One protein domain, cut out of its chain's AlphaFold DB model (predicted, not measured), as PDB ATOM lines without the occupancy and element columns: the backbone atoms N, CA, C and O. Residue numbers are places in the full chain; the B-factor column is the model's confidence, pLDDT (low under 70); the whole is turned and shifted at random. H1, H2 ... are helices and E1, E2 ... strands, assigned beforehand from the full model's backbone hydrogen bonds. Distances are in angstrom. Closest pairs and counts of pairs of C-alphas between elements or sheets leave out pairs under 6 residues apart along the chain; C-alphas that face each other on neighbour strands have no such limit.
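This is residues 2 to 171 of the 173 residues of an uncharacterized protein of Enterocytozoon bieneusi (strain H348) (UniProt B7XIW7). A strongly twisted sheet of six strands makes the core, with H4 and H5 packed on H2, H6 over E4 and E5 away from the other helices, and H1 and H3 by the E6 edge. A long link leads from this body to H7; residues 152 to 157 and 159 to 165 stick out. The printed part has 170 residues, with seven named helices and six named strands in the order H1 E1 H2 H3 E2 H4 H5 E3 E4 H6 E5 E6 H7, class mixed, helices and strands. The mixed sheet runs E3 E2 E1 E4 E5 E6. The whole is only just compact, close to loose, with a radius of gyration of the C-alphas of 18.1 A, and spans 59 by 44 by 32 A.

H1, residues 2 to 18, only grazes the sheet; its closest C-alpha pair with E6, residues 138 to 142, is Ile 12 and Ile 141, 7.4 A. E1, residues 26 to 29, is parallel to E2, residues 56 to 60, with N 29 and O 58 2.8 A apart, and to E4, residues 111 to 114, with N 28 and O 112 2.8 A apart. H2, residues 31 to 39, stands at the sheet's level, height 1.8 A. H3, residues 43 to 51, only grazes the sheet and touches H2 only at the corner, only just, with 3 pairs of C-alphas within 8 A, the closest Ile 37 and Gly 43, 5.2 A. H4, residues 61 to 70, stands up from the sheet over E2 and touches H2 at a steep tilt of 50 degrees, the closest C-alphas being Ser 31 and Tyr 67, 4.7 A. H5, residues 79 to 82, touches H2, the closest C-alphas being Leu 34 and Ser 80, 6.1 A. E3, residues 84 to 86, is parallel to E2, with N 86 and O 59 2.8 A apart. H6, residues 118 to 126, is over E5, residues 131 to 135, and only just over E4, with 3 of its C-alphas; its height over the sheet is 10.1 A. E5 is parallel to E4, with N 132 and O 113 2.8 A apart, and forms an antiparallel hairpin with E6, with N 133 and O 140 2.9 A apart. H7, residues 160 to 170, is not on the sheet. Three strand-helix-strand units, parallel neighbour strands joined through helices, have right-handed crossovers: E1, H2 H3, E2; E2, H4 H5, E3; E4, H6, E5. Every O i to N i+4 pair is within hydrogen-bond range in H1, H2, H3, H4, H6 and H7; H5 is too short for one.

H1 begins at C-alpha 2 (216.164, 299.029, 224.997) and is 24.8 A long; H4 is 14.3 A, E2 13.4 A and H7 15.6 A. H7 ends at C-alpha 170 (200.176, 294.314, 180.903).

The C-alphas farthest apart, of Thr 72 and Ser 160, are 59.2 A apart. The printed part has no cut. The links E3 to E4 and E6 to H7 are long. Low pLDDT, under 70, includes residues 91 to 95 and 151 to 158.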
ATOM      1  N   ARG A   2     216.744 298.399 226.213       67.00
ATOM      2  CA  ARG A   2     216.164 299.029 224.997       67.00
ATOM      3  C   ARG A   2     216.114 298.092 223.770       67.00
ATOM      4  O   ARG A   2     215.139 298.109 223.027       67.00
ATOM      5  N   GLY A   3     217.122 297.230 223.606       78.06
ATOM      6  CA  GLY A   3     217.258 296.342 222.441       78.06
ATOM      7  C   GLY A   3     216.203 295.234 222.335       78.06
ATOM      8  O   GLY A   3     215.696 294.977 221.248       78.06
ATOM      9  N   GLU A   4     215.812 294.605 223.447       83.69
ATOM     10  CA  GLU A   4     214.811 293.526 223.430       83.69
ATOM     11  C   GLU A   4     213.428 294.009 222.998       83.69
ATOM     12  O   GLU A   4     212.741 293.329 222.239       83.69
ATOM     13  N   ARG A   5     213.028 295.208 223.441       83.31
ATOM     14  CA  ARG A   5     211.762 295.822 223.026       83.31
ATOM     15  C   ARG A   5     211.757 296.100 221.528       83.31
ATOM     16  O   ARG A   5     210.793 295.751 220.863       83.31
ATOM     17  N   ILE A   6     212.852 296.638 220.992       86.62
ATOM     18  CA  ILE A   6     212.994 296.880 219.550       86.62
ATOM     19  C   ILE A   6     212.917 295.563 218.768       86.62
ATOM     20  O   ILE A   6     212.208 295.494 217.769       86.62
ATOM     21  N   LYS A   7     213.589 294.499 219.232       89.19
ATOM     22  CA  LYS A   7     213.506 293.166 218.606       89.19
ATOM     23  C   LYS A   7     212.071 292.628 218.603       89.19
ATOM     24  O   LYS A   7     211.609 292.155 217.569       89.19
ATOM     25  N   LYS A   8     211.355 292.744 219.729       90.75
ATOM     26  CA  LYS A   8     209.943 292.340 219.839       90.75
ATOM     27  C   LYS A   8     209.042 293.147 218.906       90.75
ATOM     28  O   LYS A   8     208.214 292.554 218.228       90.75
ATOM     29  N   LEU A   9     209.232 294.463 218.820       90.75
ATOM     30  CA  LEU A   9     208.470 295.317 217.905       90.75
ATOM     31  C   LEU A   9     208.721 294.946 216.446       90.75
ATOM     32  O   LEU A   9     207.762 294.703 215.727       90.75
ATOM     33  N   LYS A  10     209.985 294.780 216.034       91.62
ATOM     34  CA  LYS A  10     210.328 294.311 214.680       91.62
ATOM     35  C   LYS A  10     209.665 292.974 214.349       91.62
ATOM     36  O   LYS A  10     209.176 292.789 213.239       91.62
ATOM     37  N   LEU A  11     209.634 292.046 215.308       93.12
ATOM     38  CA  LEU A  11     208.957 290.763 215.137       93.12
ATOM     39  C   LEU A  11     207.442 290.939 214.966       93.12
ATOM     40  O   LEU A  11     206.874 290.333 214.064       93.12
ATOM     41  N   ILE A  12     206.801 291.770 215.791       94.69
ATOM     42  CA  ILE A  12     205.361 292.046 215.698       94.69
ATOM     43  C   ILE A  12     205.020 292.705 214.360       94.69
ATOM     44  O   ILE A  12     204.105 292.243 213.688       94.69
ATOM     45  N   THR A  13     205.778 293.718 213.933       93.19
ATOM     46  CA  THR A  13     205.591 294.361 212.625       93.19
ATOM     47  C   THR A  13     205.680 293.335 211.499       93.19
ATOM     48  O   THR A  13     204.777 293.258 210.673       93.19
ATOM     49  N   LYS A  14     206.684 292.448 211.533       92.94
ATOM     50  CA  LYS A  14     206.819 291.367 210.547       92.94
ATOM     51  C   LYS A  14     205.644 290.381 210.588       92.94
ATOM     52  O   LYS A  14     205.204 289.900 209.546       92.94
ATOM     53  N   ILE A  15     205.121 290.060 211.776       95.25
ATOM     54  CA  ILE A  15     203.912 289.233 211.916       95.25
ATOM     55  C   ILE A  15     202.731 289.923 211.231       95.25
ATOM     56  O   ILE A  15     202.055 289.282 210.436       95.25
ATOM     57  N   LEU A  16     202.503 291.212 211.483       95.38
ATOM     58  CA  LEU A  16     201.415 291.959 210.847       95.38
ATOM     59  C   LEU A  16     201.568 291.962 209.317       95.38
ATOM     60  O   LEU A  16     200.646 291.560 208.610       95.38
ATOM     61  N   GLU A  17     202.745 292.324 208.807       93.75
ATOM     62  CA  GLU A  17     203.024 292.401 207.365       93.75
ATOM     63  C   GLU A  17     202.822 291.058 206.655       93.75
ATOM     64  O   GLU A  17     202.133 290.976 205.639       93.75
ATOM     65  N   THR A  18     203.349 289.972 207.228       93.44
ATOM     66  CA  THR A  18     203.187 288.619 206.663       93.44
ATOM     67  C   THR A  18     201.749 288.098 206.730       93.44
ATOM     68  O   THR A  18     201.422 287.147 206.031       93.44
ATOM     69  N   ASN A  19     200.880 288.720 207.532       93.69
ATOM     70  CA  ASN A  19     199.445 288.429 207.588       93.69
ATOM     71  C   ASN A  19     198.603 289.442 206.785       93.69
ATOM     72  O   ASN A  19     197.399 289.531 207.004       93.69
ATOM     73  N   GLY A  20     199.208 290.201 205.863       92.94
ATOM     74  CA  GLY A  20     198.489 291.051 204.905       92.94
ATOM     75  C   GLY A  20     198.215 292.484 205.369       92.94
ATOM     76  O   GLY A  20     197.653 293.277 204.608       92.94
ATOM     77  N   PHE A  21     198.640 292.854 206.579       95.31
ATOM     78  CA  PHE A  21     198.574 294.239 207.038       95.31
ATOM     79  C   PHE A  21     199.609 295.069 206.273       95.31
ATOM     80  O   PHE A  21     200.758 294.658 206.125       95.31
ATOM     81  N   ARG A  22     199.214 296.243 205.780       93.31
ATOM     82  CA  ARG A  22     200.069 297.094 204.943       93.31
ATOM     83  C   ARG A  22     200.237 298.474 205.556       93.31
ATOM     84  O   ARG A  22     199.323 298.973 206.206       93.31
ATOM     85  N   ASN A  23     201.395 299.082 205.308       90.12
ATOM     86  CA  ASN A  23     201.644 300.476 205.647       90.12
ATOM     87  C   ASN A  23     200.893 301.414 204.675       90.12
ATOM     88  O   ASN A  23     200.877 301.132 203.476       90.12
ATOM     89  N   PRO A  24     200.308 302.527 205.161       94.56
ATOM     90  CA  PRO A  24     200.162 302.883 206.575       94.56
ATOM     91  C   PRO A  24     199.140 301.974 207.280       94.56
ATOM     92  O   PRO A  24     198.037 301.762 206.775       94.56
ATOM     93  N   PHE A  25     199.495 301.448 208.460       96.62
ATOM     94  CA  PHE A  25     198.582 300.598 209.230       96.62
ATOM     95  C   PHE A  25     197.296 301.353 209.575       96.62
ATOM     96  O   PHE A  25     197.341 302.519 209.970       96.62
ATOM     97  N   GLN A  26     196.159 300.671 209.451       96.81
ATOM     98  CA  GLN A  26     194.849 301.236 209.761       96.81
ATOM     99  C   GLN A  26     194.470 300.889 211.200       96.81
ATOM    100  O   GLN A  26     194.287 299.718 211.540       96.81
ATOM    101  N   ILE A  27     194.366 301.912 212.042       97.25
ATOM    102  CA  ILE A  27     194.131 301.777 213.476       97.25
ATOM    103  C   ILE A  27     192.753 302.339 213.799       97.25
ATOM    104  O   ILE A  27     192.518 303.536 213.660       97.25
ATOM    105  N   VAL A  28     191.854 301.473 214.249       96.19
ATOM    106  CA  VAL A  28     190.530 301.854 214.738       96.19
ATOM    107  C   VAL A  28     190.638 302.164 216.225       96.19
ATOM    108  O   VAL A  28     190.977 301.277 216.999       96.19
ATOM    109  N   CYS A  29     190.347 303.391 216.628       95.69
ATOM    110  CA  CYS A  29     190.412 303.851 218.011       95.69
ATOM    111  C   CYS A  29     189.028 303.842 218.671       95.69
ATOM    112  O   CYS A  29     188.038 304.238 218.049       95.69
ATOM    113  N   ASP A  30     188.973 303.448 219.945       94.00
ATOM    114  CA  ASP A  30     187.823 303.683 220.825       94.00
ATOM    115  C   ASP A  30     188.029 304.919 221.721       94.00
ATOM    116  O   ASP A  30     189.134 305.470 221.830       94.00
ATOM    117  N   SER A  31     186.953 305.384 222.361       92.44
ATOM    118  CA  SER A  31     187.006 306.588 223.197       92.44
ATOM    119  C   SER A  31     187.949 306.444 224.397       92.44
ATOM    120  O   SER A  31     188.619 307.401 224.787       92.44
ATOM    121  N   GLU A  32     188.014 305.251 224.988       93.25
ATOM    122  CA  GLU A  32     188.807 304.967 226.189       93.25
ATOM    123  C   GLU A  32     190.315 304.956 225.893       93.25
ATOM    124  O   GLU A  32     191.117 305.471 226.680       93.25
ATOM    125  N   PHE A  33     190.718 304.426 224.738       95.56
ATOM    126  CA  PHE A  33     192.088 304.506 224.248       95.56
ATOM    127  C   PHE A  33     192.487 305.954 223.980       95.56
ATOM    128  O   PHE A  33     193.544 306.380 224.448       95.56
ATOM    129  N   LEU A  34     191.637 306.727 223.290       94.19
ATOM    130  CA  LEU A  34     191.905 308.145 223.024       94.19
ATOM    131  C   LEU A  34     192.079 308.943 224.317       94.19
ATOM    132  O   LEU A  34     193.026 309.717 224.448       94.19
ATOM    133  N   LYS A  35     191.212 308.713 225.306       92.88
ATOM    134  CA  LYS A  35     191.313 309.349 226.624       92.88
ATOM    135  C   LYS A  35     192.653 309.049 227.295       92.88
ATOM    136  O   LYS A  35     193.291 309.952 227.834       92.88
ATOM    137  N   LYS A  36     193.102 307.793 227.244       93.50
ATOM    138  CA  LYS A  36     194.386 307.385 227.827       93.50
ATOM    139  C   LYS A  36     195.575 307.952 227.063       93.50
ATOM    140  O   LYS A  36     196.455 308.523 227.702       93.50
ATOM    141  N   ILE A  37     195.620 307.836 225.737       94.19
ATOM    142  CA  ILE A  37     196.779 308.300 224.963       94.19
ATOM    143  C   ILE A  37     196.931 309.822 225.000       94.19
ATOM    144  O   ILE A  37     198.053 310.305 225.100       94.19
ATOM    145  N   ASP A  38     195.827 310.572 225.005       92.69
ATOM    146  CA  ASP A  38     195.867 312.037 225.052       92.69
ATOM    147  C   ASP A  38     196.222 312.572 226.449       92.69
ATOM    148  O   ASP A  38     196.652 313.718 226.585       92.69
ATOM    149  N   SER A  39     196.090 311.739 227.489       90.38
ATOM    150  CA  SER A  39     196.606 312.046 228.828       90.38
ATOM    151  C   SER A  39     198.126 311.876 228.937       90.38
ATOM    152  O   SER A  39     198.743 312.419 229.853       90.38
ATOM    153  N   ILE A  40     198.739 311.141 228.002       91.62
ATOM    154  CA  ILE A  40     200.180 310.908 227.953       91.62
ATOM    155  C   ILE A  40     200.842 312.050 227.183       91.62
ATOM    156  O   ILE A  40     200.480 312.363 226.046       91.62
ATOM    157  N   GLU A  41     201.866 312.648 227.784       89.06
ATOM    158  CA  GLU A  41     202.681 313.651 227.114       89.06
ATOM    159  C   GLU A  41     203.309 313.068 225.836       89.06
ATOM    160  O   GLU A  41     203.934 312.007 225.857       89.06
ATOM    161  N   ASN A  42     203.135 313.761 224.706       89.00
ATOM    162  CA  ASN A  42     203.609 313.315 223.393       89.00
ATOM    163  C   ASN A  42     203.050 311.948 222.936       89.00
ATOM    164  O   ASN A  42     203.701 311.252 222.151       89.00
ATOM    165  N   GLY A  43     201.838 311.568 223.369       91.62
ATOM    166  CA  GLY A  43     201.199 310.287 223.037       91.62
ATOM    167  C   GLY A  43     201.218 309.927 221.544       91.62
ATOM    168  O   GLY A  43     201.623 308.821 221.183       91.62
ATOM    169  N   LEU A  44     200.893 310.875 220.658       92.25
ATOM    170  CA  LEU A  44     200.951 310.681 219.202       92.25
ATOM    171  C   LEU A  44     202.351 310.273 218.718       92.25
ATOM    172  O   LEU A  44     202.506 309.280 218.008       92.25
ATOM    173  N   ASN A  45     203.382 311.005 219.145       93.00
ATOM    174  CA  ASN A  45     204.769 310.733 218.766       93.00
ATOM    175  C   ASN A  45     205.237 309.362 219.268       93.00
ATOM    176  O   ASN A  45     206.047 308.707 218.608       93.00
ATOM    177  N   ILE A  46     204.732 308.906 220.419       93.19
ATOM    178  CA  ILE A  46     205.007 307.558 220.930       93.19
ATOM    179  C   ILE A  46     204.422 306.506 219.982       93.19
ATOM    180  O   ILE A  46     205.124 305.553 219.642       93.19
ATOM    181  N   ILE A  47     203.183 306.689 219.510       94.25
ATOM    182  CA  ILE A  47     202.562 305.767 218.549       94.25
ATOM    183  C   ILE A  47     203.292 305.781 217.202       94.25
ATOM    184  O   ILE A  47     203.595 304.717 216.669       94.25
ATOM    185  N   ILE A  48     203.650 306.950 216.669       93.44
ATOM    186  CA  ILE A  48     204.395 307.038 215.399       93.44
ATOM    187  C   ILE A  48     205.730 306.283 215.506       93.44
ATOM    188  O   ILE A  48     206.076 305.491 214.630       93.44
ATOM    189  N   LYS A  49     206.456 306.445 216.620       92.19
ATOM    190  CA  LYS A  49     207.703 305.701 216.879       92.19
ATOM    191  C   LYS A  49     207.483 304.194 217.031       92.19
ATOM    192  O   LYS A  49     208.396 303.427 216.736       92.19
ATOM    193  N   LEU A  50     206.308 303.767 217.495       92.25
ATOM    194  CA  LEU A  50     205.956 302.354 217.646       92.25
ATOM    195  C   LEU A  50     205.831 301.651 216.288       92.25
ATOM    196  O   LEU A  50     206.279 300.514 216.152       92.25
ATOM    197  N   PHE A  51     205.253 302.335 215.299       91.00
ATOM    198  CA  PHE A  51     205.030 301.796 213.954       91.00
ATOM    199  C   PHE A  51     206.127 302.161 212.945       91.00
ATOM    200  O   PHE A  51     206.167 301.574 211.869       91.00
ATOM    201  N   ASN A  52     207.015 303.107 213.276       89.12
ATOM    202  CA  ASN A  52     208.044 303.669 212.384       89.12
ATOM    203  C   ASN A  52     207.486 304.348 211.111       89.12
ATOM    204  O   ASN A  52     208.239 304.735 210.224       89.12
ATOM    205  N   HIS A  53     206.167 304.514 211.046       90.00
ATOM    206  CA  HIS A  53     205.404 305.175 209.994       90.00
ATOM    207  C   HIS A  53     204.216 305.884 210.639       90.00
ATOM    208  O   HIS A  53     203.829 305.543 211.758       90.00
ATOM    209  N   TYR A  54     203.627 306.848 209.934       93.81
ATOM    210  CA  TYR A  54     202.411 307.521 210.378       93.81
ATOM    211  C   TYR A  54     201.190 306.624 210.106       93.81
ATOM    212  O   TYR A  54     200.850 306.421 208.937       93.81
ATOM    213  N   PRO A  55     200.540 306.038 211.131       95.81
ATOM    214  CA  PRO A  55     199.388 305.172 210.912       95.81
ATOM    215  C   PRO A  55     198.155 305.989 210.526       95.81
ATOM    216  O   PRO A  55     198.013 307.149 210.910       95.81
ATOM    217  N   LYS A  56     197.219 305.357 209.818       97.00
ATOM    218  CA  LYS A  56     195.900 305.938 209.574       97.00
ATOM    219  C   LYS A  56     195.014 305.672 210.791       97.00
ATOM    220  O   LYS A  56     194.582 304.538 210.996       97.00
ATOM    221  N   PHE A  57     194.742 306.702 211.586       96.88
ATOM    222  CA  PHE A  57     193.825 306.614 212.722       96.88
ATOM    223  C   PHE A  57     192.384 306.824 212.275       96.88
ATOM    224  O   PHE A  57     192.087 307.740 211.512       96.88
ATOM    225  N   ILE A  58     191.493 305.971 212.758       95.69
ATOM    226  CA  ILE A  58     190.085 305.927 212.385       95.69
ATOM    227  C   ILE A  58     189.267 305.858 213.668       95.69
ATOM    228  O   ILE A  58     189.563 305.051 214.544       95.69
ATOM    229  N   ILE A  59     188.207 306.648 213.775       93.75
ATOM    230  CA  ILE A  59     187.247 306.552 214.876       93.75
ATOM    231  C   ILE A  59     185.824 306.611 214.336       93.75
ATOM    232  O   ILE A  59     185.527 307.343 213.396       93.75
ATOM    233  N   SER A  60     184.919 305.830 214.920       92.06
ATOM    234  CA  SER A  60     183.500 305.942 214.574       92.06
ATOM    235  C   SER A  60     182.881 307.198 215.192       92.06
ATOM    236  O   SER A  60     183.263 307.616 216.285       92.06
ATOM    237  N   GLN A  61     181.887 307.783 214.524       90.31
ATOM    238  CA  GLN A  61     181.224 309.000 214.996       90.31
ATOM    239  C   GLN A  61     180.672 308.865 216.425       90.31
ATOM    240  O   GLN A  61     180.795 309.809 217.205       90.31
ATOM    241  N   CYS A  62     180.095 307.715 216.797       88.94
ATOM    242  CA  CYS A  62     179.577 307.518 218.154       88.94
ATOM    243  C   CYS A  62     180.690 307.490 219.207       88.94
ATOM    244  O   CYS A  62     180.580 308.195 220.203       88.94
ATOM    245  N   GLU A  63     181.786 306.767 218.958       90.31
ATOM    246  CA  GLU A  63     182.942 306.709 219.867       90.31
ATOM    247  C   GLU A  63     183.597 308.087 220.014       90.31
ATOM    248  O   GLU A  63     183.981 308.496 221.109       90.31
ATOM    249  N   PHE A  64     183.667 308.858 218.926       91.06
ATOM    250  CA  PHE A  64     184.195 310.217 218.974       91.06
ATOM    251  C   PHE A  64     183.301 311.160 219.791       91.06
ATOM    252  O   PHE A  64     183.804 311.985 220.556       91.06
ATOM    253  N   ASN A  65     181.978 311.017 219.683       89.38
ATOM    254  CA  ASN A  65     181.034 311.767 220.510       89.38
ATOM    255  C   ASN A  65     181.175 311.385 221.995       89.38
ATOM    256  O   ASN A  65     181.254 312.274 222.841       89.38
ATOM    257  N   THR A  66     181.300 310.090 222.312       89.31
ATOM    258  CA  THR A  66     181.571 309.602 223.675       89.31
ATOM    259  C   THR A  66     182.879 310.178 224.226       89.31
ATOM    260  O   THR A  66     182.930 310.657 225.363       89.31
ATOM    261  N   TYR A  67     183.935 310.213 223.410       90.19
ATOM    262  CA  TYR A  67     185.207 310.838 223.773       90.19
ATOM    263  C   TYR A  67     185.049 312.337 224.078       90.19
ATOM    264  O   TYR A  67     185.516 312.795 225.117       90.19
ATOM    265  N   LYS A  68     184.335 313.095 223.232       88.81
ATOM    266  CA  LYS A  68     184.080 314.532 223.446       88.81
ATOM    267  C   LYS A  68     183.330 314.826 224.744       88.81
ATOM    268  O   LYS A  68     183.656 315.793 225.422       88.81
ATOM    269  N   ILE A  69     182.338 314.005 225.091       87.12
ATOM    270  CA  ILE A  69     181.558 314.175 226.327       87.12
ATOM    271  C   ILE A  69     182.433 313.905 227.556       87.12
ATOM    272  O   ILE A  69     182.358 314.616 228.555       87.12
ATOM    273  N   THR A  70     183.275 312.873 227.491       82.50
ATOM    274  CA  THR A  70     184.070 312.408 228.638       82.50
ATOM    275  C   THR A  70     185.412 313.121 228.806       82.50
ATOM    276  O   THR A  70     186.029 313.000 229.868       82.50
ATOM    277  N   ASN A  71     185.873 313.859 227.794       80.88
ATOM    278  CA  ASN A  71     187.129 314.598 227.824       80.88
ATOM    279  C   ASN A  71     186.915 316.084 227.507       80.88
ATOM    280  O   ASN A  71     186.846 316.496 226.351       80.88
ATOM    281  N   THR A  72     186.875 316.910 228.554       67.25
ATOM    282  CA  THR A  72     186.648 318.361 228.455       67.25
ATOM    283  C   THR A  72     187.849 319.143 227.911       67.25
ATOM    284  O   THR A  72     187.713 320.315 227.574       67.25
ATOM    285  N   LYS A  73     189.032 318.518 227.804       67.69
ATOM    286  CA  LYS A  73     190.278 319.155 227.350       67.69
ATOM    287  C   LYS A  73     190.698 318.625 225.981       67.69
ATOM    288  O   LYS A  73     191.762 318.020 225.844       67.69
ATOM    289  N   PHE A  74     189.860 318.852 224.972       65.94
ATOM    290  CA  PHE A  74     190.225 318.567 223.586       65.94
ATOM    291  C   PHE A  74     191.465 319.381 223.193       65.94
ATOM    292  O   PHE A  74     191.509 320.596 223.390       65.94
ATOM    293  N   LYS A  75     192.482 318.718 222.642       70.06
ATOM    294  CA  LYS A  75     193.696 319.367 222.141       70.06
ATOM    295  C   LYS A  75     193.858 318.995 220.674       70.06
ATOM    296  O   LYS A  75     194.020 317.829 220.357       70.06
ATOM    297  N   HIS A  76     193.882 319.978 219.778       64.88
ATOM    298  CA  HIS A  76     194.058 319.712 218.343       64.88
ATOM    299  C   HIS A  76     195.359 318.960 218.011       64.88
ATOM    300  O   HIS A  76     195.384 318.192 217.058       64.88
ATOM    301  N   ASN A  77     196.404 319.122 218.830       74.62
ATOM    302  CA  ASN A  77     197.693 318.441 218.661       74.62
ATOM    303  C   ASN A  77     197.757 317.054 219.335       74.62
ATOM    304  O   ASN A  77     198.838 316.474 219.442       74.62
ATOM    305  N   SER A  78     196.643 316.542 219.869       85.88
ATOM    306  CA  SER A  78     196.576 315.198 220.447       85.88
ATOM    307  C   SER A  78     196.091 314.174 219.418       85.88
ATOM    308  O   SER A  78     195.669 314.530 218.318       85.88
ATOM    309  N   LEU A  79     196.180 312.879 219.734       90.62
ATOM    310  CA  LEU A  79     195.913 311.815 218.761       90.62
ATOM    311  C   LEU A  79     194.468 311.870 218.243       90.62
ATOM    312  O   LEU A  79     194.226 311.594 217.068       90.62
ATOM    313  N   SER A  80     193.523 312.288 219.087       89.88
ATOM    314  CA  SER A  80     192.123 312.487 218.693       89.88
ATOM    315  C   SER A  80     191.935 313.518 217.572       89.88
ATOM    316  O   SER A  80     191.049 313.333 216.739       89.88
ATOM    317  N   GLY A  81     192.786 314.548 217.486       89.50
ATOM    318  CA  GLY A  81     192.775 315.539 216.401       89.50
ATOM    319  C   GLY A  81     193.231 314.989 215.044       89.50
ATOM    320  O   GLY A  81     192.925 315.576 214.011       89.50
ATOM    321  N   HIS A  82     193.913 313.842 215.038       93.19
ATOM    322  CA  HIS A  82     194.425 313.176 213.838       93.19
ATOM    323  C   HIS A  82     193.574 311.981 213.382       93.19
ATOM    324  O   HIS A  82     193.941 311.283 212.437       93.19
ATOM    325  N   CYS A  83     192.457 311.706 214.059       94.38
ATOM    326  CA  CYS A  83     191.577 310.597 213.704       94.38
ATOM    327  C   CYS A  83     190.628 310.980 212.560       94.38
ATOM    328  O   CYS A  83     189.913 311.978 212.641       94.38
ATOM    329  N   GLU A  84     190.548 310.138 211.530       95.19
ATOM    330  CA  GLU A  84     189.488 310.205 210.526       95.19
ATOM    331  C   GLU A  84     188.177 309.707 211.139       95.19
ATOM    332  O   GLU A  84     188.092 308.577 211.630       95.19
ATOM    333  N   ILE A  85     187.148 310.554 211.119       93.19
ATOM    334  CA  ILE A  85     185.845 310.221 211.689       93.19
ATOM    335  C   ILE A  85     184.989 309.534 210.625       93.19
ATOM    336  O   ILE A  85     184.636 310.134 209.611       93.19
ATOM    337  N   ILE A  86     184.605 308.286 210.884       91.50
ATOM    338  CA  ILE A  86     183.698 307.521 210.028       91.50
ATOM    339  C   ILE A  86     182.275 307.640 210.570       91.50
ATOM    340  O   ILE A  86     181.996 307.297 211.724       91.50
ATOM    341  N   LYS A  87     181.357 308.099 209.714       87.94
ATOM    342  CA  LYS A  87     179.923 308.157 210.023       87.94
ATOM    343  C   LYS A  87     179.389 306.753 210.308       87.94
ATOM    344  O   LYS A  87     179.730 305.802 209.610       87.94
ATOM    345  N   CYS A  88     178.551 306.628 211.332       81.44
ATOM    346  CA  CYS A  88     177.881 305.374 211.647       81.44
ATOM    347  C   CYS A  88     176.401 305.581 211.950       81.44
ATOM    348  O   CYS A  88     176.034 306.539 212.624       81.44
ATOM    349  N   ASP A  89     175.581 304.619 211.525       76.94
ATOM    350  CA  ASP A  89     174.126 304.595 211.760       76.94
ATOM    351  C   ASP A  89     173.814 303.795 213.031       76.94
ATOM    352  O   ASP A  89     173.124 302.774 213.072       76.94
ATOM    353  N   CYS A  90     174.512 304.181 214.079       71.06
ATOM    354  CA  CYS A  90     174.644 303.509 215.354       71.06
ATOM    355  C   CYS A  90     173.769 304.278 216.351       71.06
ATOM    356  O   CYS A  90     174.245 305.172 217.037       71.06
ATOM    357  N   GLY A  91     172.468 303.963 216.401       61.16
ATOM    358  CA  GLY A  91     171.501 304.694 217.238       61.16
ATOM    359  C   GLY A  91     171.858 304.755 218.734       61.16
ATOM    360  O   GLY A  91     171.410 305.664 219.420       61.16
ATOM    361  N   ASN A  92     172.716 303.842 219.220       63.00
ATOM    362  CA  ASN A  92     173.205 303.790 220.600       63.00
ATOM    363  C   ASN A  92     174.731 303.966 220.688       63.00
ATOM    364  O   ASN A  92     175.494 303.302 219.977       63.00
ATOM    365  N   GLN A  93     175.165 304.799 221.642       61.00
ATOM    366  CA  GLN A  93     176.500 305.415 221.733       61.00
ATOM    367  C   GLN A  93     177.722 304.492 221.936       61.00
ATOM    368  O   GLN A  93     178.828 305.001 221.857       61.00
ATOM    369  N   ASN A  94     177.600 303.172 222.111       57.38
ATOM    370  CA  ASN A  94     178.754 302.288 222.401       57.38
ATOM    371  C   ASN A  94     178.721 300.951 221.633       57.38
ATOM    372  O   ASN A  94     179.208 299.928 222.104       57.38
ATOM    373  N   THR A  95     178.069 300.914 220.468       64.75
ATOM    374  CA  THR A  95     177.755 299.639 219.787       64.75
ATOM    375  C   THR A  95     178.485 299.418 218.466       64.75
ATOM    376  O   THR A  95     178.434 298.323 217.912       64.75
ATOM    377  N   CYS A  96     179.190 300.423 217.941       71.00
ATOM    378  CA  CYS A  96     179.772 300.346 216.599       71.00
ATOM    379  C   CYS A  96     180.884 299.332 216.436       71.00
ATOM    380  O   CYS A  96     180.945 298.638 215.419       71.00
ATOM    381  N   ILE A  97     181.775 299.297 217.421       74.88
ATOM    382  CA  ILE A  97     182.907 298.389 217.403       74.88
ATOM    383  C   ILE A  97     182.346 296.978 217.645       74.88
ATOM    384  O   ILE A  97     182.345 296.177 216.716       74.88
ATOM    385  N   ILE A  98     181.701 296.732 218.795       68.44
ATOM    386  CA  ILE A  98     181.178 295.405 219.190       68.44
ATOM    387  C   ILE A  98     180.252 294.754 218.149       68.44
ATOM    388  O   ILE A  98     180.354 293.552 217.920       68.44
ATOM    389  N   ASN A  99     179.362 295.503 217.489       67.31
ATOM    390  CA  ASN A  99     178.395 294.908 216.555       67.31
ATOM    391  C   ASN A  99     179.003 294.526 215.195       67.31
ATOM    392  O   ASN A  99     178.272 294.368 214.217       67.31
ATOM    393  N   ASN A 100     180.332 294.405 215.099       64.31
ATOM    394  CA  ASN A 100     181.059 294.033 213.885       64.31
ATOM    395  C   ASN A 100     180.766 294.943 212.679       64.31
ATOM    396  O   ASN A 100     180.986 294.548 211.532       64.31
ATOM    397  N   LYS A 101     180.266 296.167 212.911       76.12
ATOM    398  CA  LYS A 101     179.961 297.104 211.823       76.12
ATOM    399  C   LYS A 101     181.250 297.616 211.186       76.12
ATOM    400  O   LYS A 101     181.345 297.651 209.963       76.12
ATOM    401  N   LEU A 102     182.239 297.963 212.014       83.06
ATOM    402  CA  LEU A 102     183.517 298.506 211.550       83.06
ATOM    403  C   LEU A 102     184.586 297.421 211.370       83.06
ATOM    404  O   LEU A 102     185.176 297.300 210.299       83.06
ATOM    405  N   ILE A 103     184.802 296.592 212.397       87.50
ATOM    406  CA  ILE A 103     185.739 295.466 212.337       87.50
ATOM    407  C   ILE A 103     184.938 294.171 212.387       87.50
ATOM    408  O   ILE A 103     184.410 293.804 213.431       87.50
ATOM    409  N   LYS A 104     184.850 293.487 211.246       87.12
ATOM    410  CA  LYS A 104     184.203 292.174 211.132       87.12
ATOM    411  C   LYS A 104     185.111 291.068 211.674       87.12
ATOM    412  O   LYS A 104     186.328 291.227 211.703       87.12
ATOM    413  N   SER A 105     184.530 289.915 212.004       86.38
ATOM    414  CA  SER A 105     185.247 288.741 212.535       86.38
ATOM    415  C   SER A 105     186.402 288.254 211.656       86.38
ATOM    416  O   SER A 105     187.416 287.802 212.172       86.38
ATOM    417  N   ASN A 106     186.283 288.377 210.331       87.50
ATOM    418  CA  ASN A 106     187.344 288.005 209.391       87.50
ATOM    419  C   ASN A 106     188.415 289.087 209.193       87.50
ATOM    420  O   ASN A 106     189.373 288.853 208.463       87.50
ATOM    421  N   ASN A 107     188.215 290.280 209.762       92.12
ATOM    422  CA  ASN A 107     189.065 291.455 209.608       92.12
ATOM    423  C   ASN A 107     189.583 291.675 208.172       92.12
ATOM    424  O   ASN A 107     190.769 291.913 207.958       92.12
ATOM    425  N   LYS A 108     188.691 291.606 207.169       91.00
ATOM    426  CA  LYS A 108     189.042 291.712 205.734       91.00
ATOM    427  C   LYS A 108     189.932 292.920 205.397       91.00
ATOM    428  O   LYS A 108     190.743 292.866 204.475       91.00
ATOM    429  N   HIS A 109     189.751 294.022 206.116       91.81
ATOM    430  CA  HIS A 109     190.455 295.282 205.881       91.81
ATOM    431  C   HIS A 109     191.752 295.421 206.690       91.81
ATOM    432  O   HIS A 109     192.431 296.432 206.550       91.81
ATOM    433  N   HIS A 110     192.125 294.398 207.469       95.12
ATOM    434  CA  HIS A 110     193.359 294.348 208.254       95.12
ATOM    435  C   HIS A 110     193.477 295.528 209.232       95.12
ATOM    436  O   HIS A 110     194.503 296.203 209.312       95.12
ATOM    437  N   TYR A 111     192.401 295.785 209.979       96.00
ATOM    438  CA  TYR A 111     192.387 296.785 211.040       96.00
ATOM    439  C   TYR A 111     193.128 296.293 212.282       96.00
ATOM    440  O   TYR A 111     193.051 295.117 212.650       96.00
ATOM    441  N   ILE A 112     193.799 297.222 212.955       97.31
ATOM    442  CA  ILE A 112     194.294 297.067 214.323       97.31
ATOM    443  C   ILE A 112     193.326 297.821 215.233       97.31
ATOM    444  O   ILE A 112     193.035 298.989 214.978       97.31
ATOM    445  N   LEU A 113     192.828 297.184 216.291       96.94
ATOM    446  CA  LEU A 113     191.945 297.850 217.249       96.94
ATOM    447  C   LEU A 113     192.767 298.484 218.375       96.94
ATOM    448  O   LEU A 113     193.379 297.785 219.179       96.94
ATOM    449  N   ALA A 114     192.753 299.806 218.466       97.69
ATOM    450  CA  ALA A 114     193.271 300.550 219.599       97.69
ATOM    451  C   ALA A 114     192.184 300.714 220.664       97.69
ATOM    452  O   ALA A 114     191.226 301.464 220.483       97.69
ATOM    453  N   THR A 115     192.321 299.975 221.764       96.25
ATOM    454  CA  THR A 115     191.325 299.936 222.836       96.25
ATOM    455  C   THR A 115     191.981 299.799 224.199       96.25
ATOM    456  O   THR A 115     193.055 299.222 224.362       96.25
ATOM    457  N   ASN A 116     191.306 300.304 225.220       95.25
ATOM    458  CA  ASN A 116     191.641 300.019 226.607       95.25
ATOM    459  C   ASN A 116     190.450 299.462 227.401       95.25
ATOM    460  O   ASN A 116     190.542 299.326 228.625       95.25
ATOM    461  N   THR A 117     189.375 299.106 226.699       93.81
ATOM    462  CA  THR A 117     188.118 298.600 227.246       93.81
ATOM    463  C   THR A 117     188.205 297.077 227.434       93.81
ATOM    464  O   THR A 117     188.370 296.354 226.450       93.81
ATOM    465  N   PRO A 118     188.094 296.533 228.664       93.69
ATOM    466  CA  PRO A 118     188.317 295.104 228.923       93.69
ATOM    467  C   PRO A 118     187.423 294.153 228.116       93.69
ATOM    468  O   PRO A 118     187.894 293.108 227.663       93.69
ATOM    469  N   SER A 119     186.155 294.519 227.906       91.88
ATOM    470  CA  SER A 119     185.213 293.729 227.105       91.88
ATOM    471  C   SER A 119     185.660 293.622 225.644       91.88
ATOM    472  O   SER A 119     185.648 292.527 225.084       91.88
ATOM    473  N   TYR A 120     186.139 294.723 225.053       92.50
ATOM    474  CA  TYR A 120     186.636 294.750 223.675       92.50
ATOM    475  C   TYR A 120     187.922 293.930 223.561       92.50
ATOM    476  O   TYR A 120     188.049 293.097 222.668       92.50
ATOM    477  N   ILE A 121     188.847 294.097 224.512       94.69
ATOM    478  CA  ILE A 121     190.110 293.346 224.539       94.69
ATOM    479  C   ILE A 121     189.845 291.840 224.528       94.69
ATOM    480  O   ILE A 121     190.465 291.120 223.745       94.69
ATOM    481  N   LYS A 122     188.930 291.356 225.378       93.25
ATOM    482  CA  LYS A 122     188.582 289.932 225.432       93.25
ATOM    483  C   LYS A 122     187.994 289.460 224.098       93.25
ATOM    484  O   LYS A 122     188.528 288.530 223.500       93.25
ATOM    485  N   HIS A 123     186.961 290.149 223.611       91.75
ATOM    486  CA  HIS A 123     186.244 289.781 222.390       91.75
ATOM    487  C   HIS A 123     187.153 289.744 221.149       91.75
ATOM    488  O   HIS A 123     187.216 288.745 220.434       91.75
ATOM    489  N   TYR A 124     187.925 290.802 220.906       92.81
ATOM    490  CA  TYR A 124     188.755 290.902 219.704       92.81
ATOM    491  C   TYR A 124     190.006 290.025 219.750       92.81
ATOM    492  O   TYR A 124     190.462 289.545 218.708       92.81
ATOM    493  N   ARG A 125     190.521 289.723 220.948       93.31
ATOM    494  CA  ARG A 125     191.576 288.717 221.108       93.31
ATOM    495  C   ARG A 125     191.065 287.313 220.772       93.31
ATOM    496  O   ARG A 125     191.795 286.536 220.154       93.31
ATOM    497  N   GLU A 126     189.822 286.985 221.131       92.00
ATOM    498  CA  GLU A 126     189.188 285.715 220.747       92.00
ATOM    499  C   GLU A 126     189.051 285.593 219.221       92.00
ATOM    500  O   GLU A 126     189.380 284.536 218.672       92.00
ATOM    501  N   LEU A 127     188.701 286.691 218.542       91.00
ATOM    502  CA  LEU A 127     188.656 286.794 217.076       91.00
ATOM    503  C   LEU A 127     190.042 286.814 216.402       91.00
ATOM    504  O   LEU A 127     190.133 286.698 215.184       91.00
ATOM    505  N   GLY A 128     191.130 286.940 217.167       92.94
ATOM    506  CA  GLY A 128     192.493 286.988 216.630       92.94
ATOM    507  C   GLY A 128     192.860 288.317 215.965       92.94
ATOM    508  O   GLY A 128     193.810 288.363 215.185       92.94
ATOM    509  N   ILE A 129     192.131 289.390 216.273       94.69
ATOM    510  CA  ILE A 129     192.381 290.730 215.740       94.69
ATOM    511  C   ILE A 129     193.495 291.402 216.560       94.69
ATOM    512  O   ILE A 129     193.425 291.385 217.793       94.69
ATOM    513  N   PRO A 130     194.521 291.992 215.916       97.06
ATOM    514  CA  PRO A 130     195.585 292.690 216.628       97.06
ATOM    515  C   PRO A 130     195.070 293.895 217.402       97.06
ATOM    516  O   PRO A 130     194.225 294.651 216.911       97.06
ATOM    517  N   LEU A 131     195.632 294.103 218.589       97.75
ATOM    518  CA  LEU A 131     195.240 295.175 219.493       97.75
ATOM    519  C   LEU A 131     196.402 296.136 219.746       97.75
ATOM    520  O   LEU A 131     197.530 295.707 219.983       97.75
ATOM    521  N   LEU A 132     196.115 297.433 219.775       98.06
ATOM    522  CA  LEU A 132     197.001 298.461 220.310       98.06
ATOM    523  C   LEU A 132     196.481 298.871 221.693       98.06
ATOM    524  O   LEU A 132     195.375 299.383 221.830       98.06
ATOM    525  N   LEU A 133     197.274 298.615 222.728       97.75
ATOM    526  CA  LEU A 133     196.861 298.743 224.125       97.75
ATOM    527  C   LEU A 133     197.815 299.673 224.875       97.75
ATOM    528  O   LEU A 133     199.000 299.744 224.554       97.75
ATOM    529  N   ILE A 134     197.332 300.326 225.932       96.88
ATOM    530  CA  ILE A 134     198.173 301.109 226.851       96.88
ATOM    531  C   ILE A 134     198.194 300.437 228.222       96.88
ATOM    532  O   ILE A 134     197.147 300.252 228.843       96.88
ATOM    533  N   LYS A 135     199.389 300.110 228.728       94.44
ATOM    534  CA  LYS A 135     199.592 299.589 230.090       94.44
ATOM    535  C   LYS A 135     200.660 300.413 230.796       94.44
ATOM    536  O   LYS A 135     201.768 300.531 230.287       94.44
ATOM    537  N   LYS A 136     200.336 300.965 231.973       92.06
ATOM    538  CA  LYS A 136     201.232 301.858 232.741       92.06
ATOM    539  C   LYS A 136     201.825 302.982 231.866       92.06
ATOM    540  O   LYS A 136     203.032 303.184 231.864       92.06
ATOM    541  N   ASN A 137     200.981 303.652 231.076       90.88
ATOM    542  CA  ASN A 137     201.359 304.716 230.129       90.88
ATOM    543  C   ASN A 137     202.316 304.300 228.997       90.88
ATOM    544  O   ASN A 137     202.888 305.150 228.323       90.88
ATOM    545  N   ILE A 138     202.486 302.997 228.758       91.88
ATOM    546  CA  ILE A 138     203.308 302.477 227.667       91.88
ATOM    547  C   ILE A 138     202.381 301.819 226.638       91.88
ATOM    548  O   ILE A 138     201.756 300.799 226.958       91.88
ATOM    549  N   PRO A 139     202.285 302.373 225.416       94.56
ATOM    550  CA  PRO A 139     201.615 301.719 224.304       94.56
ATOM    551  C   PRO A 139     202.374 300.466 223.855       94.56
ATOM    552  O   PRO A 139     203.606 300.458 223.794       94.56
ATOM    553  N   TYR A 140     201.647 299.405 223.522       95.19
ATOM    554  CA  TYR A 140     202.204 298.184 222.952       95.19
ATOM    555  C   TYR A 140     201.189 297.497 222.039       95.19
ATOM    556  O   TYR A 140     199.980 297.670 222.190       95.19
ATOM    557  N   ILE A 141     201.700 296.699 221.106       96.44
ATOM    558  CA  ILE A 141     200.885 295.935 220.163       96.44
ATOM    559  C   ILE A 141     200.806 294.487 220.650       96.44
ATOM    560  O   ILE A 141     201.829 293.857 220.926       96.44
ATOM    561  N   ASP A 142     199.591 293.969 220.747       95.94
ATOM    562  CA  ASP A 142     199.284 292.557 220.938       95.94
ATOM    563  C   ASP A 142     198.882 291.975 219.570       95.94
ATOM    564  O   ASP A 142     197.833 292.352 219.043       95.94
ATOM    565  N   PRO A 143     199.686 291.087 218.954       94.12
ATOM    566  CA  PRO A 143     199.349 290.489 217.661       94.12
ATOM    567  C   PRO A 143     198.182 289.485 217.746       94.12
ATOM    568  O   PRO A 143     197.785 288.923 216.724       94.12
ATOM    569  N   GLY A 144     197.635 289.223 218.939       90.31
ATOM    570  CA  GLY A 144     196.548 288.276 219.139       90.31
ATOM    571  C   GLY A 144     196.982 286.851 218.800       90.31
ATOM    572  O   GLY A 144     197.977 286.347 219.319       90.31
ATOM    573  N   LYS A 145     196.224 286.190 217.921       91.31
ATOM    574  CA  LYS A 145     196.509 284.815 217.469       91.31
ATOM    575  C   LYS A 145     197.376 284.761 216.206       91.31
ATOM    576  O   LYS A 145     197.672 283.662 215.732       91.31
ATOM    577  N   LEU A 146     197.775 285.910 215.654       92.81
ATOM    578  CA  LEU A 146     198.591 285.955 214.445       92.81
ATOM    579  C   LEU A 146     199.975 285.361 214.703       92.81
ATOM    580  O   LEU A 146     200.635 285.645 215.703       92.81
ATOM    581  N   LYS A 147     200.426 284.544 213.755       92.88
ATOM    582  CA  LYS A 147     201.759 283.944 213.757       92.88
ATOM    583  C   LYS A 147     202.525 284.438 212.546       92.88
ATOM    584  O   LYS A 147     201.934 284.769 211.522       92.88
ATOM    585  N   LEU A 148     203.848 284.466 212.664       91.94
ATOM    586  CA  LEU A 148     204.716 284.803 211.546       91.94
ATOM    587  C   LEU A 148     204.474 283.798 210.416       91.94
ATOM    588  O   LEU A 148     204.766 282.611 210.585       91.94
ATOM    589  N   GLN A 149     203.953 284.261 209.279       87.31
ATOM    590  CA  GLN A 149     203.864 283.396 208.110       87.31
ATOM    591  C   GLN A 149     205.261 283.302 207.503       87.31
ATOM    592  O   GLN A 149     205.921 284.312 207.245       87.31
ATOM    593  N   LYS A 150     205.758 282.078 207.324       79.62
ATOM    594  CA  LYS A 150     206.996 281.877 206.577       79.62
ATOM    595  C   LYS A 150     206.683 282.211 205.122       79.62
ATOM    596  O   LYS A 150     205.825 281.559 204.532       79.62
ATOM    597  N   CYS A 151     207.369 283.203 204.549       59.84
ATOM    598  CA  CYS A 151     207.396 283.339 203.096       59.84
ATOM    599  C   CYS A 151     207.883 282.004 202.548       59.84
ATOM    600  O   CYS A 151     208.969 281.556 202.916       59.84
ATOM    601  N   ASN A 152     207.053 281.337 201.752       57.53
ATOM    602  CA  ASN A 152     207.456 280.092 201.128       57.53
ATOM    603  C   ASN A 152     208.557 280.466 200.120       57.53
ATOM    604  O   ASN A 152     208.250 281.208 199.186       57.53
ATOM    605  N   PRO A 153     209.823 280.048 200.307       56.78
ATOM    606  CA  PRO A 153     210.898 280.393 199.372       56.78
ATOM    607  C   PRO A 153     210.611 279.835 197.971       56.78
ATOM    608  O   PRO A 153     211.012 280.418 196.973       56.78
ATOM    609  N   ASN A 154     209.805 278.773 197.911       52.91
ATOM    610  CA  ASN A 154     209.223 278.212 196.700       52.91
ATOM    611  C   ASN A 154     207.797 278.739 196.520       52.91
ATOM    612  O   ASN A 154     206.864 277.935 196.515       52.91
ATOM    613  N   GLY A 155     207.610 280.066 196.502       56.16
ATOM    614  CA  GLY A 155     206.294 280.709 196.392       56.16
ATOM    615  C   GLY A 155     205.374 279.928 195.455       56.16
ATOM    616  O   GLY A 155     205.833 279.433 194.423       56.16
ATOM    617  N   LYS A 156     204.101 279.730 195.838       60.66
ATOM    618  CA  LYS A 156     203.150 279.006 194.981       60.66
ATOM    619  C   LYS A 156     203.248 279.619 193.587       60.66
ATOM    620  O   LYS A 156     203.042 280.824 193.454       60.66
ATOM    621  N   LYS A 157     203.619 278.807 192.588       63.72
ATOM    622  CA  LYS A 157     203.608 279.239 191.188       63.72
ATOM    623  C   LYS A 157     202.248 279.884 190.942       63.72
ATOM    624  O   LYS A 157     201.238 279.303 191.349       63.72
ATOM    625  N   ALA A 158     202.249 281.073 190.344       67.06
ATOM    626  CA  ALA A 158     201.017 281.724 189.935       67.06
ATOM    627  C   ALA A 158     200.176 280.697 189.171       67.06
ATOM    628  O   ALA A 158     200.683 279.988 188.294       67.06
ATOM    629  N   THR A 159     198.920 280.543 189.571       76.50
ATOM    630  CA  THR A 159     198.008 279.639 188.875       76.50
ATOM    631  C   THR A 159     197.869 280.099 187.424       76.50
ATOM    632  O   THR A 159     198.003 281.286 187.124       76.50
ATOM    633  N   SER A 160     197.568 279.184 186.502       75.62
ATOM    634  CA  SER A 160     197.351 279.533 185.088       75.62
ATOM    635  C   SER A 160     196.285 280.626 184.906       75.62
ATOM    636  O   SER A 160     196.361 281.431 183.983       75.62
ATOM    637  N   THR A 161     195.318 280.706 185.821       81.62
ATOM    638  CA  THR A 161     194.315 281.774 185.908       81.62
ATOM    639  C   THR A 161     194.864 283.127 186.359       81.62
ATOM    640  O   THR A 161     194.389 284.156 185.883       81.62
ATOM    641  N   GLU A 162     195.828 283.154 187.278       79.06
ATOM    642  CA  GLU A 162     196.484 284.389 187.724       79.06
ATOM    643  C   GLU A 162     197.451 284.908 186.658       79.06
ATOM    644  O   GLU A 162     197.454 286.106 186.394       79.06
ATOM    645  N   LEU A 163     198.181 284.010 185.985       81.44
ATOM    646  CA  LEU A 163     199.052 284.352 184.853       81.44
ATOM    647  C   LEU A 163     198.262 285.006 183.717       81.44
ATOM    648  O   LEU A 163     198.571 286.131 183.347       81.44
ATOM    649  N   LYS A 164     197.153 284.395 183.283       83.06
ATOM    650  CA  LYS A 164     196.277 284.976 182.248       83.06
ATOM    651  C   LYS A 164     195.680 286.334 182.626       83.06
ATOM    652  O   LYS A 164     195.356 287.128 181.750       83.06
ATOM    653  N   LYS A 165     195.453 286.594 183.920       82.31
ATOM    654  CA  LYS A 165     194.973 287.904 184.394       82.31
ATOM    655  C   LYS A 165     196.078 288.953 184.384       82.31
ATOM    656  O   LYS A 165     195.785 290.102 184.083       82.31
ATOM    657  N   LEU A 166     197.301 288.559 184.733       80.56
ATOM    658  CA  LEU A 166     198.469 289.434 184.694       80.56
ATOM    659  C   LEU A 166     198.844 289.772 183.251       80.56
ATOM    660  O   LEU A 166     199.012 290.944 182.957       80.56
ATOM    661  N   GLU A 167     198.874 288.787 182.351       82.69
ATOM    662  CA  GLU A 167     199.115 288.989 180.912       82.69
ATOM    663  C   GLU A 167     198.146 290.040 180.345       82.69
ATOM    664  O   GLU A 167     198.575 291.099 179.908       82.69
ATOM    665  N   LYS A 168     196.834 289.866 180.560       84.50
ATOM    666  CA  LYS A 168     195.813 290.851 180.151       84.50
ATOM    667  C   LYS A 168     195.935 292.243 180.780       84.50
ATOM    668  O   LYS A 168     195.334 293.180 180.272       84.50
ATOM    669  N   MET A 169     196.587 292.374 181.935       78.44
ATOM    670  CA  MET A 169     196.778 293.668 182.602       78.44
ATOM    671  C   MET A 169     197.980 294.439 182.047       78.44
ATOM    672  O   MET A 169     198.040 295.652 182.242       78.44
ATOM    673  N   PHE A 170     198.929 293.745 181.414       80.38
ATOM    674  CA  PHE A 170     200.176 294.314 180.903       80.38
ATOM    675  C   PHE A 170     200.304 294.247 179.377       80.38
ATOM    676  O   PHE A 170     201.246 294.833 178.847       80.38
ATOM    677  N   ASP A 171     199.361 293.608 178.682       65.44
ATOM    678  CA  ASP A 171     199.150 293.795 177.248       65.44
ATOM    679  C   ASP A 171     198.663 295.237 177.004       65.44
ATOM    680  O   ASP A 171     197.477 295.559 177.080       65.44
TER     681      ASP A 171